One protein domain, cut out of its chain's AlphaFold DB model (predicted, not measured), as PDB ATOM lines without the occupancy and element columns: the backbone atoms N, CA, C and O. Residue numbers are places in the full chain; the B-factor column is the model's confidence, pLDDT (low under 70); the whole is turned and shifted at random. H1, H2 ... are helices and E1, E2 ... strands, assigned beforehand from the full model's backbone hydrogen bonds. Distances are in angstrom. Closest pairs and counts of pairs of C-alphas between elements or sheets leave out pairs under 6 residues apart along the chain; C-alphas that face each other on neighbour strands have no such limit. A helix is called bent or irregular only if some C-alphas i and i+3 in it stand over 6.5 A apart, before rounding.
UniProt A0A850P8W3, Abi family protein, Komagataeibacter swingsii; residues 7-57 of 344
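This is residues 7 to 57 of the 344 residues of the protein "Abi family protein" of Komagataeibacter swingsii (UniProt A0A850P8W3). Two short helices, H1 and H2, at a steep angle to each other make one end of a rod, and a long twisted hairpin of two strands, E1 and E2, makes the other. After the hairpin, residues 51 to 57 turn back toward the helices. The printed part has 51 residues, with H1, H2, E1 and E2 in that order; the class is mixed, helices and strands, and the sheet, order E1 - E2, is antiparallel. It is only just extended, close to loose, with a radius of gyration of the C-alphas of 14.9 A and spans of 46 by 21 by 11 A.

Start with H1, residues 7 to 16, and H2, residues 18 to 28. They are close but not clearly touching; look at their closest C-alphas, Leu 13 and Leu 21, 7.5 A apart. They run opposite ways at a steep tilt of 67 degrees, only just short of about perpendicular. H2 is only just irregular: C-alphas 24 and 27 are 6.7 A apart. Every O i to N i+4 pair of H1 is within hydrogen-bond range; H2 has 3 of 7, and 4 of 8 O i to N i+3 pairs. Next, E1, residues 29 to 35, and E2, residues 42 to 50, form an antiparallel hairpin at 152 degrees, with N 30 and O 49 at 2.8 A and N 45 and O 32 at 2.9 A. E2 bends by 54 degrees at residue 47. H1 is apart from both strands.

Find C-alpha 7 at (-35.222, 3.011, -18.764), where H1 begins; it runs 14.0 A. H2 runs 15.4 A, E1 19.5 A and E2 22.0 A, ending at C-alpha 50 at (-35.934, -10.090, -34.794).

The C-alphas farthest apart, of Asp 7 and Asp 39, are 46.4 A apart. The printed part has no cut, and no link is long. No printed residue has a pLDDT under 70.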
ATOM      1  N   ASP A   7     -34.957   1.604 -19.057       96.12
ATOM      2  CA  ASP A   7     -35.222   3.011 -18.764       96.12
ATOM      3  C   ASP A   7     -34.749   3.894 -19.913       96.12
ATOM      4  O   ASP A   7     -35.478   4.777 -20.385       96.12
ATOM      5  N   ARG A   8     -33.571   3.591 -20.468       93.50
ATOM      6  CA  ARG A   8     -33.097   4.245 -21.685       93.50
ATOM      7  C   ARG A   8     -33.984   3.938 -22.882       93.50
ATOM      8  O   ARG A   8     -34.234   4.847 -23.681       93.50
ATOM      9  N   ALA A   9     -34.465   2.703 -23.035       94.88
ATOM     10  CA  ALA A   9     -35.366   2.344 -24.126       94.88
ATOM     11  C   ALA A   9     -36.689   3.124 -24.047       94.88
ATOM     12  O   ALA A   9     -37.082   3.752 -25.036       94.88
ATOM     13  N   LYS A  10     -37.314   3.180 -22.864       96.12
ATOM     14  CA  LYS A  10     -38.515   3.985 -22.582       96.12
ATOM     15  C   LYS A  10     -38.263   5.461 -22.888       96.12
ATOM     16  O   LYS A  10     -39.002   6.057 -23.668       96.12
ATOM     17  N   ALA A  11     -37.170   6.037 -22.382       94.88
ATOM     18  CA  ALA A  11     -36.819   7.435 -22.636       94.88
ATOM     19  C   ALA A  11     -36.616   7.737 -24.134       94.88
ATOM     20  O   ALA A  11     -37.051   8.781 -24.627       94.88
ATOM     21  N   CYS A  12     -35.977   6.829 -24.877       94.69
ATOM     22  CA  CYS A  12     -35.782   6.971 -26.320       94.69
ATOM     23  C   CYS A  12     -37.108   6.887 -27.083       94.69
ATOM     24  O   CYS A  12     -37.352   7.716 -27.957       94.69
ATOM     25  N   LEU A  13     -37.970   5.926 -26.750       94.88
ATOM     26  CA  LEU A  13     -39.279   5.762 -27.383       94.88
ATOM     27  C   LEU A  13     -40.182   6.975 -27.138       94.88
ATOM     28  O   LEU A  13     -40.786   7.465 -28.091       94.88
ATOM     29  N   SER A  14     -40.192   7.516 -25.918       95.06
ATOM     30  CA  SER A  14     -40.984   8.702 -25.568       95.06
ATOM     31  C   SER A  14     -40.505   9.983 -26.258       95.06
ATOM     32  O   SER A  14     -41.305  10.877 -26.510       95.06
ATOM     33  N   ARG A  15     -39.207  10.098 -26.579       94.38
ATOM     34  CA  ARG A  15     -38.629  11.308 -27.202       94.38
ATOM     35  C   ARG A  15     -38.516  11.232 -28.724       94.38
ATOM     36  O   ARG A  15     -38.683  12.237 -29.404       94.38
ATOM     37  N   ILE A  16     -38.162  10.067 -29.264       94.50
ATOM     38  CA  ILE A  16     -37.892   9.870 -30.698       94.50
ATOM     39  C   ILE A  16     -39.139   9.339 -31.416       94.50
ATOM     40  O   ILE A  16     -39.351   9.651 -32.590       94.50
ATOM     41  N   GLY A  17     -39.967   8.565 -30.712       94.12
ATOM     42  CA  GLY A  17     -41.159   7.919 -31.243       94.12
ATOM     43  C   GLY A  17     -40.882   6.532 -31.824       94.12
ATOM     44  O   GLY A  17     -39.886   6.303 -32.520       94.12
ATOM     45  N   TYR A  18     -41.818   5.608 -31.580       93.19
ATOM     46  CA  TYR A  18     -41.737   4.211 -32.018       93.19
ATOM     47  C   TYR A  18     -41.526   4.080 -33.530       93.19
ATOM     48  O   TYR A  18     -40.555   3.467 -33.959       93.19
ATOM     49  N   TYR A  19     -42.377   4.708 -34.349       90.94
ATOM     50  CA  TYR A  19     -42.305   4.585 -35.813       90.94
ATOM     51  C   TYR A  19     -41.014   5.145 -36.417       90.94
ATOM     52  O   TYR A  19     -40.569   4.709 -37.477       90.94
ATOM     53  N   ARG A  20     -40.386   6.115 -35.747       92.62
ATOM     54  CA  ARG A  20     -39.114   6.669 -36.207       92.62
ATOM     55  C   ARG A  20     -37.974   5.710 -35.917       92.62
ATOM     56  O   ARG A  20     -37.173   5.455 -36.812       92.62
ATOM     57  N   LEU A  21     -37.907   5.177 -34.698       94.25
ATOM     58  CA  LEU A  21     -36.903   4.179 -34.334       94.25
ATOM     59  C   LEU A  21     -37.126   2.851 -35.067       94.25
ATOM     60  O   LEU A  21     -36.150   2.175 -35.395       94.25
ATOM     61  N   SER A  22     -38.371   2.525 -35.426       93.00
ATOM     62  CA  SER A  22     -38.677   1.274 -36.109       93.00
ATOM     63  C   SER A  22     -38.072   1.142 -37.483       93.00
ATOM     64  O   SER A  22     -37.626   0.056 -37.849       93.00
ATOM     65  N   ALA A  23     -37.898   2.259 -38.183       92.69
ATOM     66  CA  ALA A  23     -37.113   2.280 -39.401       92.69
ATOM     67  C   ALA A  23     -35.669   1.782 -39.178       92.69
ATOM     68  O   ALA A  23     -35.078   1.235 -40.101       92.69
ATOM     69  N   TYR A  24     -35.070   1.926 -37.996       94.12
ATOM     70  CA  TYR A  24     -33.667   1.562 -37.755       94.12
ATOM     71  C   TYR A  24     -33.476   0.137 -37.235       94.12
ATOM     72  O   TYR A  24     -32.424  -0.445 -37.482       94.12
ATOM     73  N   TRP A  25     -34.486  -0.468 -36.604       92.31
ATOM     74  CA  TRP A  25     -34.458  -1.902 -36.294       92.31
ATOM     75  C   TRP A  25     -35.092  -2.779 -37.375       92.31
ATOM     76  O   TRP A  25     -34.865  -3.985 -37.369       92.31
ATOM     77  N   TYR A  26     -35.837  -2.204 -38.329       90.62
ATOM     78  CA  TYR A  26     -36.430  -2.948 -39.446       90.62
ATOM     79  C   TYR A  26     -35.423  -3.833 -40.200       90.62
ATOM     80  O   TYR A  26     -35.746  -4.989 -40.460       90.62
ATOM     81  N   PRO A  27     -34.187  -3.380 -40.504       88.75
ATOM     82  CA  PRO A  27     -33.209  -4.233 -41.172       88.75
ATOM     83  C   PRO A  27     -32.754  -5.436 -40.345       88.75
ATOM     84  O   PRO A  27     -32.187  -6.349 -40.927       88.75
ATOM     85  N   ASN A  28     -32.996  -5.453 -39.030       90.88
ATOM     86  CA  ASN A  28     -32.655  -6.552 -38.126       90.88
ATOM     87  C   ASN A  28     -33.810  -7.553 -37.933       90.88
ATOM     88  O   ASN A  28     -33.679  -8.503 -37.162       90.88
ATOM     89  N   ARG A  29     -34.950  -7.363 -38.605       92.50
ATOM     90  CA  ARG A  29     -36.054  -8.332 -38.597       92.50
ATOM     91  C   ARG A  29     -35.729  -9.555 -39.453       92.50
ATOM     92  O   ARG A  29     -35.008  -9.452 -40.449       92.50
ATOM     93  N   LYS A  30     -36.254 -10.718 -39.061       92.94
ATOM     94  CA  LYS A  30     -36.198 -11.947 -39.859       92.94
ATOM     95  C   LYS A  30     -36.947 -11.713 -41.172       92.94
ATOM     96  O   LYS A  30     -37.878 -10.914 -41.252       92.94
ATOM     97  N   SER A  31     -36.500 -12.374 -42.226       91.81
ATOM     98  CA  SER A  31     -37.097 -12.275 -43.553       91.81
ATOM     99  C   SER A  31     -37.147 -13.656 -44.165       91.81
ATOM    100  O   SER A  31     -36.196 -14.420 -44.007       91.81
ATOM    101  N   GLU A  32     -38.205 -13.943 -44.903       93.31
ATOM    102  CA  GLU A  32     -38.368 -15.217 -45.589       93.31
ATOM    103  C   GLU A  32     -38.760 -15.010 -47.046       93.31
ATOM    104  O   GLU A  32     -39.357 -13.995 -47.420       93.31
ATOM    105  N   ASN A  33     -38.397 -15.988 -47.868       93.50
ATOM    106  CA  ASN A  33     -38.802 -16.028 -49.260       93.50
ATOM    107  C   ASN A  33     -40.088 -16.840 -49.378       93.50
ATOM    108  O   ASN A  33     -40.160 -17.943 -48.847       93.50
ATOM    109  N   TYR A  34     -41.057 -16.320 -50.117       92.50
ATOM    110  CA  TYR A  34     -42.307 -17.000 -50.428       92.50
ATOM    111  C   TYR A  34     -42.607 -16.873 -51.926       92.50
ATOM    112  O   TYR A  34     -42.041 -16.017 -52.607       92.50
ATOM    113  N   ILE A  35     -43.458 -17.749 -52.450       92.81
ATOM    114  CA  ILE A  35     -43.984 -17.640 -53.815       92.81
ATOM    115  C   ILE A  35     -45.323 -16.923 -53.707       92.81
ATOM    116  O   ILE A  35     -46.190 -17.357 -52.949       92.81
ATOM    117  N   ASP A  36     -45.471 -15.803 -54.406       89.81
ATOM    118  CA  ASP A  36     -46.711 -15.042 -54.373       89.81
ATOM    119  C   ASP A  36     -47.815 -15.798 -55.133       89.81
ATOM    120  O   ASP A  36     -47.639 -16.089 -56.317       89.81
ATOM    121  N   PRO A  37     -48.953 -16.122 -54.493       89.44
ATOM    122  CA  PRO A  37     -50.025 -16.875 -55.141       89.44
ATOM    123  C   PRO A  37     -50.674 -16.146 -56.324       89.44
ATOM    124  O   PRO A  37     -51.329 -16.787 -57.138       89.44
ATOM    125  N   SER A  38     -50.539 -14.816 -56.404       91.50
ATOM    126  CA  SER A  38     -51.188 -14.003 -57.439       91.50
ATOM    127  C   SER A  38     -50.447 -13.997 -58.776       91.50
ATOM    128  O   SER A  38     -51.086 -13.879 -59.819       91.50
ATOM    129  N   ASP A  39     -49.119 -14.122 -58.754       92.88
ATOM    130  CA  ASP A  39     -48.273 -14.017 -59.951       92.88
ATOM    131  C   ASP A  39     -47.208 -15.125 -60.068       92.88
ATOM    132  O   ASP A  39     -46.500 -15.200 -61.069       92.88
ATOM    133  N   GLY A  40     -47.095 -16.014 -59.075       90.50
ATOM    134  CA  GLY A  40     -46.134 -17.118 -59.058       90.50
ATOM    135  C   GLY A  40     -44.678 -16.684 -58.861       90.50
ATOM    136  O   GLY A  40     -43.773 -17.520 -58.931       90.50
ATOM    137  N   HIS A  41     -44.407 -15.399 -58.606       90.00
ATOM    138  CA  HIS A  41     -43.046 -14.901 -58.454       90.00
ATOM    139  C   HIS A  41     -42.528 -15.052 -57.022       90.00
ATOM    140  O   HIS A  41     -43.241 -14.865 -56.033       90.00
ATOM    141  N   ARG A  42     -41.230 -15.354 -56.902       90.62
ATOM    142  CA  ARG A  42     -40.536 -15.417 -55.613       90.62
ATOM    143  C   ARG A  42     -40.374 -14.006 -55.048       90.62
ATOM    144  O   ARG A  42     -39.706 -13.167 -55.651       90.62
ATOM    145  N   LYS A  43     -40.947 -13.762 -53.874       90.50
ATOM    146  CA  LYS A  43     -40.880 -12.491 -53.147       90.50
ATOM    147  C   LYS A  43     -40.279 -12.712 -51.764       90.50
ATOM    148  O   LYS A  43     -40.283 -13.819 -51.233       90.50
ATOM    149  N   THR A  44     -39.751 -11.648 -51.174       88.88
ATOM    150  CA  THR A  44     -39.239 -11.661 -49.801       88.88
ATOM    151  C   THR A  44     -40.169 -10.832 -48.930       88.88
ATOM    152  O   THR A  44     -40.444  -9.678 -49.262       88.88
ATOM    153  N   ARG A  45     -40.630 -11.388 -47.806       90.25
ATOM    154  CA  ARG A  45     -41.368 -10.636 -46.781       90.25
ATOM    155  C   ARG A  45     -40.565 -10.545 -45.494       90.25
ATOM    156  O   ARG A  45     -39.806 -11.450 -45.153       90.25
ATOM    157  N   VAL A  46     -40.718  -9.426 -44.797       90.19
ATOM    158  CA  VAL A  46     -40.091  -9.178 -43.496       90.19
ATOM    159  C   VAL A  46     -41.086  -9.564 -42.407       90.19
ATOM    160  O   VAL A  46     -42.241  -9.151 -42.467       90.19
ATOM    161  N   LEU A  47     -40.634 -10.360 -41.445       92.44
ATOM    162  CA  LEU A  47     -41.423 -10.881 -40.330       92.44
ATOM    163  C   LEU A  47     -41.386  -9.921 -39.132       92.44
ATOM    164  O   LEU A  47     -40.634  -8.941 -39.127       92.44
ATOM    165  N   ASP A  48     -42.192 -10.192 -38.107       92.00
ATOM    166  CA  ASP A  48     -42.178  -9.405 -36.867       92.00
ATOM    167  C   ASP A  48     -41.046  -9.792 -35.913       92.00
ATOM    168  O   ASP A  48     -40.562  -8.944 -35.157       92.00
ATOM    169  N   ASP A  49     -40.559 -11.029 -36.013       93.19
ATOM    170  CA  ASP A  49     -39.433 -11.509 -35.226       93.19
ATOM    171  C   ASP A  49     -38.123 -10.826 -35.610       93.19
ATOM    172  O   ASP A  49     -37.830 -10.543 -36.775       93.19
ATOM    173  N   PHE A  50     -37.280 -10.615 -34.607       92.88
ATOM    174  CA  PHE A  50     -35.934 -10.090 -34.794       92.88
ATOM    175  C   PHE A  50     -34.937 -11.223 -34.960       92.88
ATOM    176  O   PHE A  50     -35.089 -12.278 -34.347       92.88
ATOM    177  N   ARG A  51     -33.900 -10.997 -35.769       92.06
ATOM    178  CA  ARG A  51     -32.772 -11.923 -35.861       92.06
ATOM    179  C   ARG A  51     -32.054 -12.008 -34.515       92.06
ATOM    180  O   ARG A  51     -32.043 -11.041 -33.743       92.06
ATOM    181  N   ASP A  52     -31.455 -13.158 -34.250       90.50
ATOM    182  CA  ASP A  52     -30.826 -13.447 -32.965       90.50
ATOM    183  C   ASP A  52     -29.662 -12.472 -32.707       90.50
ATOM    184  O   ASP A  52     -29.028 -11.967 -33.641       90.50
ATOM    185  N   GLY A  53     -29.447 -12.117 -31.438       89.56
ATOM    186  CA  GLY A  53     -28.434 -11.133 -31.041       89.56
ATOM    187  C   GLY A  53     -28.759  -9.670 -31.384       89.56
ATOM    188  O   GLY A  53     -27.920  -8.803 -31.164       89.56
ATOM    189  N   THR A  54     -29.958  -9.353 -31.891       91.69
ATOM    190  CA  THR A  54     -30.368  -7.954 -32.139       91.69
ATOM    191  C   THR A  54     -30.653  -7.224 -30.828       91.69
ATOM    192  O   THR A  54     -31.543  -7.644 -30.080       91.69
ATOM    193  N   HIS A  55     -29.996  -6.086 -30.602       93.25
ATOM    194  CA  HIS A  55     -30.194  -5.230 -29.434       93.25
ATOM    195  C   HIS A  55     -30.923  -3.929 -29.795       93.25
ATOM    196  O   HIS A  55     -30.773  -3.381 -30.887       93.25
ATOM    197  N   PHE A  56     -31.694  -3.374 -28.854       94.25
ATOM    198  CA  PHE A  56     -32.320  -2.055 -29.040       94.25
ATOM    199  C   PHE A  56     -31.282  -0.941 -29.284       94.25
ATOM    200  O   PHE A  56     -31.516  -0.017 -30.069       94.25
ATOM    201  N   SER A  57     -30.115  -1.042 -28.641       93.06
ATOM    202  CA  SER A  57     -28.994  -0.112 -28.810       93.06
ATOM    203  C   SER A  57     -28.492  -0.039 -30.256       93.06
ATOM    204  O   SER A  57     -28.119   1.048 -30.696       93.06
TER     205      SER A  57